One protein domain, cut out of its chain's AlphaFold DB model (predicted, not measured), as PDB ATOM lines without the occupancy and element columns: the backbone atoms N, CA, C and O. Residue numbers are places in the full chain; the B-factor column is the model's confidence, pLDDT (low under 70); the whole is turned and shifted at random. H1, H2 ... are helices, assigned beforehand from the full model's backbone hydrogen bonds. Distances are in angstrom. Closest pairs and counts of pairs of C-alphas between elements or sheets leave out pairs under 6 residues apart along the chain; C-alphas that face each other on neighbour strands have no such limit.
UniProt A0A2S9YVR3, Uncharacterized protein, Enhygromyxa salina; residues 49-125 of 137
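Overview. This is residues 49 to 125 of the 137 residues of an uncharacterized protein of Enhygromyxa salina (UniProt A0A2S9YVR3). Three helices make a small helical core with their centres in a triangle: H1 and H2 fold back on each other as a hairpin, and H3 packs on H1 at a slant. A long link, residues 87 to 103, leads from H2 to H3, and the short H4 follows at the far end of H3. The printed part has 77 residues, with four named helices in the order H1, H2, H3, H4 and no named strand: all helix. It is compact, with a radius of gyration of the C-alphas of 11.9 A and spans of 34 by 24 by 18 A.

Along the chain. H1, residues 56 to 65, begins at C-alpha 56 (43.354, 264.213, 9.428) and is 14.5 A long. H2, residues 71 to 86, is 21.1 A long, with a kink of 29 degrees near residue 78. H3, residues 104 to 116, is 18.1 A long. H4, residues 118 to 122, ends at C-alpha 122 (46.414, 256.574, 4.907).

Arrangement. H1 touches H2 at a shallow tilt of 24 degrees, opposite ways, a helical hairpin; the closest C-alphas, Ala 56 and Phe 82, are 6.1 A apart. H1 touches H3 at a steep tilt of 41 degrees, opposite ways, closest at C-alphas Cys 64 and Ala 108, 4.5 A. H2 and H3 only just touch, with 3 pairs of C-alphas within 8 A, through residues 71 to 75 and 104 to 107 alone; the closest C-alphas, Leu 75 and Pro 104, are 7.6 A apart. H4 is close to H1 but not clearly touching, the closest C-alphas, Arg 57 and Ser 120, being 6.5 A apart; H2 and H4 are apart. Every O i to N i+4 pair is within hydrogen-bond range in H1 and H3, against 10 of 12 in H2 and 0 of 1 in H4, where 2 of 2 O i to N i+3 pairs are.

Size, cuts and confidence. The C-alphas farthest apart, Asn 98 and Ala 124, are 34.6 A apart. The printed part has no cut; the link H2 to H3 is long, the others tight. Residues 97 to 100 have pLDDT under 70.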
ATOM      1  N   ALA A  49      49.315 269.765  17.023       91.00
ATOM      2  CA  ALA A  49      48.250 270.707  17.340       91.00
ATOM      3  C   ALA A  49      47.364 270.141  18.448       91.00
ATOM      4  O   ALA A  49      47.240 268.932  18.612       91.00
ATOM      5  N   PHE A  50      46.737 271.029  19.221       89.62
ATOM      6  CA  PHE A  50      45.846 270.653  20.324       89.62
ATOM      7  C   PHE A  50      46.485 269.738  21.391       89.62
ATOM      8  O   PHE A  50      45.775 268.990  22.063       89.62
ATOM      9  N   GLY A  51      47.810 269.813  21.550       89.50
ATOM     10  CA  GLY A  51      48.571 269.010  22.511       89.50
ATOM     11  C   GLY A  51      48.864 267.572  22.069       89.50
ATOM     12  O   GLY A  51      49.313 266.783  22.891       89.50
ATOM     13  N   GLU A  52      48.622 267.217  20.805       91.06
ATOM     14  CA  GLU A  52      48.878 265.881  20.257       91.06
ATOM     15  C   GLU A  52      49.487 265.953  18.845       91.06
ATOM     16  O   GLU A  52      49.458 266.998  18.186       91.06
ATOM     17  N   LEU A  53      50.039 264.833  18.363       93.81
ATOM     18  CA  LEU A  53      50.428 264.698  16.961       93.81
ATOM     19  C   LEU A  53      49.187 264.855  16.079       93.81
ATOM     20  O   LEU A  53      48.192 264.143  16.224       93.81
ATOM     21  N   LEU A  54      49.240 265.809  15.158       95.19
ATOM     22  CA  LEU A  54      48.107 266.126  14.309       95.19
ATOM     23  C   LEU A  54      48.007 265.124  13.155       95.19
ATOM     24  O   LEU A  54      48.984 264.871  12.453       95.19
ATOM     25  N   SER A  55      46.800 264.623  12.910       95.56
ATOM     26  CA  SER A  55      46.420 263.933  11.673       95.56
ATOM     27  C   SER A  55      45.039 264.374  11.204       95.56
ATOM     28  O   SER A  55      44.258 264.965  11.960       95.56
ATOM     29  N   ALA A  56      44.698 264.018   9.963       97.19
ATOM     30  CA  ALA A  56      43.354 264.213   9.428       97.19
ATOM     31  C   ALA A  56      42.298 263.506  10.294       97.19
ATOM     32  O   ALA A  56      41.210 264.036  10.508       97.19
ATOM     33  N   ARG A  57      42.642 262.345  10.868       97.25
ATOM     34  CA  ARG A  57      41.769 261.603  11.787       97.25
ATOM     35  C   ARG A  57      41.547 262.357  13.098       97.25
ATOM     36  O   ARG A  57      40.423 262.379  13.593       97.25
ATOM     37  N   THR A  58      42.580 262.994  13.656       95.81
ATOM     38  CA  THR A  58      42.440 263.858  14.843       95.81
ATOM     39  C   THR A  58      41.511 265.039  14.573       95.81
ATOM     40  O   THR A  58      40.621 265.310  15.379       95.81
ATOM     41  N   LEU A  59      41.661 265.700  13.422       97.31
ATOM     42  CA  LEU A  59      40.780 266.795  13.009       97.31
ATOM     43  C   LEU A  59      39.328 266.327  12.862       97.31
ATOM     44  O   LEU A  59      38.438 266.945  13.442       97.31
ATOM     45  N   ALA A  60      39.091 265.210  12.172       97.88
ATOM     46  CA  ALA A  60      37.753 264.656  11.985       97.88
ATOM     47  C   ALA A  60      37.073 264.304  13.316       97.88
ATOM     48  O   ALA A  60      35.954 264.743  13.566       97.88
ATOM     49  N   ARG A  61      37.771 263.617  14.234       97.12
ATOM     50  CA  ARG A  61      37.230 263.332  15.577       97.12
ATOM     51  C   ARG A  61      36.839 264.613  16.314       97.12
ATOM     52  O   ARG A  61      35.783 264.667  16.940       97.12
ATOM     53  N   ARG A  62      37.670 265.655  16.229       95.81
ATOM     54  CA  ARG A  62      37.384 266.950  16.856       95.81
ATOM     55  C   ARG A  62      36.161 267.617  16.234       95.81
ATOM     56  O   ARG A  62      35.329 268.117  16.988       95.81
ATOM     57  N   ILE A  63      36.000 267.554  14.911       96.75
ATOM     58  CA  ILE A  63      34.803 268.049  14.212       96.75
ATOM     59  C   ILE A  63      33.545 267.351  14.751       96.75
ATOM     60  O   ILE A  63      32.631 268.048  15.185       96.75
ATOM     61  N   CYS A  64      33.535 266.015  14.853       96.25
ATOM     62  CA  CYS A  64      32.396 265.250  15.389       96.25
ATOM     63  C   CYS A  64      32.012 265.656  16.823       96.25
ATOM     64  O   CYS A  64      30.841 265.644  17.192       96.25
ATOM     65  N   THR A  65      32.995 266.017  17.653       93.62
ATOM     66  CA  THR A  65      32.762 266.393  19.061       93.62
ATOM     67  C   THR A  65      32.505 267.886  19.283       93.62
ATOM     68  O   THR A  65      32.181 268.300  20.400       93.62
ATOM     69  N   THR A  66      32.662 268.720  18.251       91.19
ATOM     70  CA  THR A  66      32.563 270.174  18.397       91.19
ATOM     71  C   THR A  66      31.115 270.592  18.622       91.19
ATOM     72  O   THR A  66      30.246 270.409  17.777       91.19
ATOM     73  N   SER A  67      30.853 271.188  19.781       85.94
ATOM     74  CA  SER A  67      29.520 271.617  20.202       85.94
ATOM     75  C   SER A  67      29.600 272.830  21.136       85.94
ATOM     76  O   SER A  67      30.681 273.254  21.550       85.94
ATOM     77  N   GLY A  68      28.447 273.422  21.454       86.75
ATOM     78  CA  GLY A  68      28.346 274.537  22.398       86.75
ATOM     79  C   GLY A  68      28.533 275.934  21.784       86.75
ATOM     80  O   GLY A  68      28.628 276.086  20.565       86.75
ATOM     81  N   PRO A  69      28.572 276.987  22.622       77.94
ATOM     82  CA  PRO A  69      28.480 278.386  22.181       77.94
ATOM     83  C   PRO A  69      29.675 278.867  21.343       77.94
ATOM     84  O   PRO A  69      29.560 279.846  20.609       77.94
ATOM     85  N   PHE A  70      30.811 278.168  21.415       81.25
ATOM     86  CA  PHE A  70      32.019 278.468  20.639       81.25
ATOM     87  C   PHE A  70      32.221 277.532  19.442       81.25
ATOM     88  O   PHE A  70      33.235 277.639  18.755       81.25
ATOM     89  N   ALA A  71      31.252 276.652  19.152       83.50
ATOM     90  CA  ALA A  71      31.346 275.684  18.063       83.50
ATOM     91  C   ALA A  71      31.692 276.341  16.721       83.50
ATOM     92  O   ALA A  71      32.490 275.790  15.977       83.50
ATOM     93  N   ARG A  72      31.175 277.548  16.447       81.19
ATOM     94  CA  ARG A  72      31.473 278.287  15.209       81.19
ATOM     95  C   ARG A  72      32.969 278.540  14.996       81.19
ATOM     96  O   ARG A  72      33.480 278.342  13.903       81.19
ATOM     97  N   PHE A  73      33.672 278.964  16.044       83.25
ATOM     98  CA  PHE A  73      35.083 279.327  15.944       83.25
ATOM     99  C   PHE A  73      35.938 278.071  15.821       83.25
ATOM    100  O   PHE A  73      36.826 278.000  14.979       83.25
ATOM    101  N   ASN A  74      35.586 277.053  16.606       89.19
ATOM    102  CA  ASN A  74      36.259 275.764  16.583       89.19
ATOM    103  C   ASN A  74      36.082 275.068  15.223       89.19
ATOM    104  O   ASN A  74      37.058 274.586  14.660       89.19
ATOM    105  N   LEU A  75      34.868 275.048  14.658       92.31
ATOM    106  CA  LEU A  75      34.611 274.446  13.345       92.31
ATOM    107  C   LEU A  75      35.343 275.177  12.220       92.31
ATOM    108  O   LEU A  75      35.837 274.510  11.315       92.31
ATOM    109  N   GLY A  76      35.464 276.505  12.290       91.62
ATOM    110  CA  GLY A  76      36.263 277.266  11.331       91.62
ATOM    111  C   GLY A  76      37.732 276.885  11.351       91.62
ATOM    112  O   GLY A  76      38.277 276.494  10.318       91.62
ATOM    113  N   GLU A  77      38.342 276.885  12.534       92.38
ATOM    114  CA  GLU A  77      39.742 276.491  12.692       92.38
ATOM    115  C   GLU A  77      39.991 275.046  12.218       92.38
ATOM    116  O   GLU A  77      40.997 274.752  11.557       92.38
ATOM    117  N   LEU A  78      39.068 274.137  12.546       95.50
ATOM    118  CA  LEU A  78      39.143 272.732  12.157       95.50
ATOM    119  C   LEU A  78      38.977 272.555  10.646       95.50
ATOM    120  O   LEU A  78      39.767 271.826  10.045       95.50
ATOM    121  N   ARG A  79      38.018 273.249  10.019       95.44
ATOM    122  CA  ARG A  79      37.806 273.232   8.564       95.44
ATOM    123  C   ARG A  79      39.058 273.683   7.818       95.44
ATOM    124  O   ARG A  79      39.507 272.980   6.915       95.44
ATOM    125  N   GLU A  80      39.642 274.813   8.216       94.19
ATOM    126  CA  GLU A  80      40.834 275.398   7.579       94.19
ATOM    127  C   GLU A  80      42.052 274.464   7.583       94.19
ATOM    128  O   GLU A  80      42.958 274.622   6.769       94.19
ATOM    129  N   ARG A  81      42.082 273.473   8.482       95.69
ATOM    130  CA  ARG A  81      43.117 272.430   8.512       95.69
ATOM    131  C   ARG A  81      42.668 271.164   7.795       95.69
ATOM    132  O   ARG A  81      43.466 270.560   7.086       95.69
ATOM    133  N   PHE A  82      41.420 270.748   7.987       97.75
ATOM    134  CA  PHE A  82      40.904 269.472   7.500       97.75
ATOM    135  C   PHE A  82      40.743 269.445   5.978       97.75
ATOM    136  O   PHE A  82      41.218 268.505   5.338       97.75
ATOM    137  N   GLU A  83      40.144 270.484   5.392       97.94
ATOM    138  CA  GLU A  83      39.889 270.563   3.949       97.94
ATOM    139  C   GLU A  83      41.202 270.566   3.144       97.94
ATOM    140  O   GLU A  83      41.379 269.673   2.316       97.94
ATOM    141  N   PRO A  84      42.200 271.433   3.421       96.75
ATOM    142  CA  PRO A  84      43.469 271.379   2.698       96.75
ATOM    143  C   PRO A  84      44.267 270.105   2.956       96.75
ATOM    144  O   PRO A  84      45.041 269.705   2.096       96.75
ATOM    145  N   MET A  85      44.128 269.462   4.119       97.19
ATOM    146  CA  MET A  85      44.861 268.232   4.429       97.19
ATOM    147  C   MET A  85      44.308 267.036   3.646       97.19
ATOM    148  O   MET A  85      45.079 266.248   3.099       97.19
ATOM    149  N   THR A  86      42.981 266.916   3.576       97.88
ATOM    150  CA  THR A  86      42.287 265.763   2.981       97.88
ATOM    151  C   THR A  86      41.913 265.960   1.515       97.88
ATOM    152  O   THR A  86      41.820 264.981   0.783       97.88
ATOM    153  N   GLY A  87      41.717 267.204   1.076       97.12
ATOM    154  CA  GLY A  87      41.116 267.535  -0.217       97.12
ATOM    155  C   GLY A  87      39.591 267.367  -0.258       97.12
ATOM    156  O   GLY A  87      39.010 267.475  -1.335       97.12
ATOM    157  N   ILE A  88      38.937 267.087   0.877       97.69
ATOM    158  CA  ILE A  88      37.478 266.953   0.966       97.69
ATOM    159  C   ILE A  88      36.841 268.342   1.016       97.69
ATOM    160  O   ILE A  88      37.166 269.147   1.889       97.69
ATOM    161  N   ASP A  89      35.892 268.594   0.112       95.88
ATOM    162  CA  ASP A  89      35.108 269.827   0.090       95.88
ATOM    163  C   ASP A  89      34.267 269.958   1.369       95.88
ATOM    164  O   ASP A  89      33.358 269.170   1.633       95.88
ATOM    165  N   CYS A  90      34.581 270.978   2.165       95.19
ATOM    166  CA  CYS A  90      33.898 271.276   3.418       95.19
ATOM    167  C   CYS A  90      32.941 272.469   3.293       95.19
ATOM    168  O   CYS A  90      32.540 273.033   4.310       95.19
ATOM    169  N   THR A  91      32.543 272.865   2.078       92.00
ATOM    170  CA  THR A  91      31.585 273.965   1.845       92.00
ATOM    171  C   THR A  91      30.291 273.774   2.639       92.00
ATOM    172  O   THR A  91      29.730 274.738   3.154       92.00
ATOM    173  N   ALA A  92      29.855 272.523   2.825       91.06
ATOM    174  CA  ALA A  92      28.650 272.194   3.583       91.06
ATOM    175  C   ALA A  92      28.735 272.500   5.090       91.06
ATOM    176  O   ALA A  92      27.713 272.385   5.761       91.06
ATOM    177  N   PHE A  93      29.902 272.895   5.621       90.75
ATOM    178  CA  PHE A  93      30.060 273.412   6.992       90.75
ATOM    179  C   PHE A  93      29.401 274.788   7.169       90.75
ATOM    180  O   PHE A  93      29.277 275.265   8.300       90.75
ATOM    181  N   LEU A  94      29.012 275.432   6.068       87.62
ATOM    182  CA  LEU A  94      28.366 276.734   6.031       87.62
ATOM    183  C   LEU A  94      26.925 276.578   5.529       87.62
ATOM    184  O   LEU A  94      26.663 275.832   4.585       87.62
ATOM    185  N   THR A  95      25.978 277.303   6.131       76.25
ATOM    186  CA  THR A  95      24.559 277.286   5.718       76.25
ATOM    187  C   THR A  95      24.375 277.872   4.314       76.25
ATOM    188  O   THR A  95      23.516 277.437   3.547       76.25
ATOM    189  N   ASN A  96      25.171 278.889   3.978       70.50
ATOM    190  CA  ASN A  96      25.211 279.561   2.685       70.50
ATOM    191  C   ASN A  96      26.619 280.146   2.510       70.50
ATOM    192  O   ASN A  96      27.187 280.663   3.466       70.50
ATOM    193  N   THR A  97      27.166 280.142   1.294       63.09
ATOM    194  CA  THR A  97      28.473 280.756   0.996       63.09
ATOM    195  C   THR A  97      28.525 282.260   1.299       63.09
ATOM    196  O   THR A  97      29.607 282.834   1.325       63.09
ATOM    197  N   ASN A  98      27.367 282.899   1.514       62.91
ATOM    198  CA  ASN A  98      27.218 284.319   1.834       62.91
ATOM    199  C   ASN A  98      26.790 284.606   3.291       62.91
ATOM    200  O   ASN A  98      26.479 285.758   3.595       62.91
ATOM    201  N   SER A  99      26.709 283.605   4.176       61.28
ATOM    202  CA  SER A  99      26.419 283.825   5.602       61.28
ATOM    203  C   SER A  99      27.516 283.256   6.498       61.28
ATOM    204  O   SER A  99      28.051 282.183   6.246       61.28
ATOM    205  N   ASP A 100      27.801 283.947   7.604       66.31
ATOM    206  CA  ASP A 100      28.727 283.490   8.655       66.31
ATOM    207  C   ASP A 100      28.112 282.390   9.552       66.31
ATOM    208  O   ASP A 100      28.508 282.197  10.708       66.31
ATOM    209  N   GLU A 101      27.087 281.691   9.056       80.06
ATOM    210  CA  GLU A 101      26.368 280.666   9.801       80.06
ATOM    211  C   GLU A 101      26.972 279.288   9.543       80.06
ATOM    212  O   GLU A 101      27.016 278.803   8.413       80.06
ATOM    213  N   TRP A 102      27.413 278.656  10.627       84.62
ATOM    214  CA  TRP A 102      28.019 277.331  10.624       84.62
ATOM    215  C   TRP A 102      26.965 276.250  10.849       84.62
ATOM    216  O   TRP A 102      26.045 276.427  11.650       84.62
ATOM    217  N   THR A 103      27.151 275.100  10.206       88.62
ATOM    218  CA  THR A 103      26.251 273.943  10.251       88.62
ATOM    219  C   THR A 103      26.969 272.732  10.874       88.62
ATOM    220  O   THR A 103      27.538 271.891  10.175       88.62
ATOM    221  N   PRO A 104      26.935 272.581  12.215       90.00
ATOM    222  CA  PRO A 104      27.645 271.499  12.903       90.00
ATOM    223  C   PRO A 104      27.235 270.092  12.460       90.00
ATOM    224  O   PRO A 104      28.071 269.199  12.427       90.00
ATOM    225  N   LEU A 105      25.959 269.888  12.114       91.38
ATOM    226  CA  LEU A 105      25.450 268.568  11.738       91.38
ATOM    227  C   LEU A 105      26.024 268.081  10.388       91.38
ATOM    228  O   LEU A 105      26.602 266.997  10.367       91.38
ATOM    229  N   PRO A 106      25.960 268.857   9.287       93.12
ATOM    230  CA  PRO A 106      26.708 268.552   8.065       93.12
ATOM    231  C   PRO A 106      28.214 268.377   8.276       93.12
ATOM    232  O   PRO A 106      28.808 267.474   7.692       93.12
ATOM    233  N   ALA A 107      28.830 269.208   9.125       95.50
ATOM    234  CA  ALA A 107      30.254 269.093   9.422       95.50
ATOM    235  C   ALA A 107      30.600 267.747  10.080       95.50
ATOM    236  O   ALA A 107      31.547 267.078   9.664       95.50
ATOM    237  N   ALA A 108      29.806 267.329  11.069       96.31
ATOM    238  CA  ALA A 108      29.944 266.032  11.715       96.31
ATOM    239  C   ALA A 108      29.741 264.882  10.722       96.31
ATOM    240  O   ALA A 108      30.568 263.979  10.703       96.31
ATOM    241  N   ALA A 109      28.729 264.953   9.850       97.31
ATOM    242  CA  ALA A 109      28.472 263.920   8.844       97.31
ATOM    243  C   ALA A 109      29.670 263.718   7.897       97.31
ATOM    244  O   ALA A 109      30.123 262.593   7.713       97.31
ATOM    245  N   ILE A 110      30.256 264.802   7.371       97.88
ATOM    246  CA  ILE A 110      31.462 264.726   6.524       97.88
ATOM    247  C   ILE A 110      32.636 264.089   7.280       97.88
ATOM    248  O   ILE A 110      33.371 263.267   6.731       97.88
ATOM    249  N   ALA A 111      32.839 264.479   8.540       98.19
ATOM    250  CA  ALA A 111      33.922 263.947   9.357       98.19
ATOM    251  C   ALA A 111      33.719 262.462   9.709       98.19
ATOM    252  O   ALA A 111      34.688 261.701   9.706       98.19
ATOM    253  N   GLU A 112      32.484 262.043   9.983       98.44
ATOM    254  CA  GLU A 112      32.106 260.648  10.226       98.44
ATOM    255  C   GLU A 112      32.309 259.791   8.974       98.44
ATOM    256  O   GLU A 112      32.954 258.746   9.059       98.44
ATOM    257  N   ASP A 113      31.858 260.269   7.811       98.50
ATOM    258  CA  ASP A 113      32.060 259.598   6.523       98.50
ATOM    259  C   ASP A 113      33.551 259.427   6.213       98.50
ATOM    260  O   ASP A 113      33.995 258.350   5.808       98.50
ATOM    261  N   PHE A 114      34.358 260.464   6.464       98.44
ATOM    262  CA  PHE A 114      35.808 260.362   6.343       98.44
ATOM    263  C   PHE A 114      36.371 259.300   7.292       98.44
ATOM    264  O   PHE A 114      37.102 258.424   6.836       98.44
ATOM    265  N   LEU A 115      36.032 259.337   8.584       98.38
ATOM    266  CA  LEU A 115      36.527 258.371   9.573       98.38
ATOM    267  C   LEU A 115      36.119 256.924   9.264       98.38
ATOM    268  O   LEU A 115      36.855 256.009   9.624       98.38
ATOM    269  N   ALA A 116      34.971 256.719   8.619       98.06
ATOM    270  CA  ALA A 116      34.496 255.410   8.184       98.06
ATOM    271  C   ALA A 116      35.147 254.926   6.872       98.06
ATOM    272  O   ALA A 116      35.004 253.758   6.512       98.06
ATOM    273  N   SER A 117      35.848 255.803   6.147       97.50
ATOM    274  CA  SER A 117      36.489 255.472   4.873       97.50
ATOM    275  C   SER A 117      37.862 254.814   5.051       97.50
ATOM    276  O   SER A 117      38.646 255.208   5.919       97.50
ATOM    277  N   GLU A 118      38.209 253.892   4.143       95.75
ATOM    278  CA  GLU A 118      39.564 253.315   4.048       95.75
ATOM    279  C   GLU A 118      40.633 254.392   3.793       95.75
ATOM    280  O   GLU A 118      41.765 254.285   4.260       95.75
ATOM    281  N   ALA A 119      40.274 255.480   3.101       93.38
ATOM    282  CA  ALA A 119      41.189 256.588   2.824       93.38
ATOM    283  C   ALA A 119      41.727 257.241   4.109       93.38
ATOM    284  O   ALA A 119      42.859 257.731   4.120       93.38
ATOM    285  N   SER A 120      40.954 257.226   5.200       96.69
ATOM    286  CA  SER A 120      41.387 257.799   6.476       96.69
ATOM    287  C   SER A 120      42.585 257.073   7.090       96.69
ATOM    288  O   SER A 120      43.394 257.711   7.770       96.69
ATOM    289  N   GLU A 121      42.751 255.777   6.812       95.69
ATOM    290  CA  GLU A 121      43.862 254.964   7.317       95.69
ATOM    291  C   GLU A 121      45.215 255.403   6.735       95.69
ATOM    292  O   GLU A 121      46.255 255.209   7.362       95.69
ATOM    293  N   GLY A 122      45.210 256.061   5.569       94.69
ATOM    294  CA  GLY A 122      46.414 256.574   4.907       94.69
ATOM    295  C   GLY A 122      47.022 257.833   5.544       94.69
ATOM    296  O   GLY A 122      48.128 258.239   5.167       94.69
ATOM    297  N   PHE A 123      46.331 258.462   6.501       96.44
ATOM    298  CA  PHE A 123      46.794 259.677   7.172       96.44
ATOM    299  C   PHE A 123      47.511 259.344   8.482       96.44
ATOM    300  O   PHE A 123      46.880 259.091   9.508       96.44
ATOM    301  N   ALA A 124      48.842 259.386   8.443       95.19
ATOM    302  CA  ALA A 124      49.695 259.146   9.597       95.19
ATOM    303  C   ALA A 124      49.725 260.347  10.557       95.19
ATOM    304  O   ALA A 124      49.683 261.507  10.139       95.19
ATOM    305  N   ASP A 125      49.854 260.051  11.848       94.88
ATOM    306  CA  ASP A 125      49.993 261.057  12.899       94.88
ATOM    307  C   ASP A 125      51.312 261.827  12.770       94.88
ATOM    308  O   ASP A 125      52.365 261.264  12.467       94.88
TER     309      ASP A 125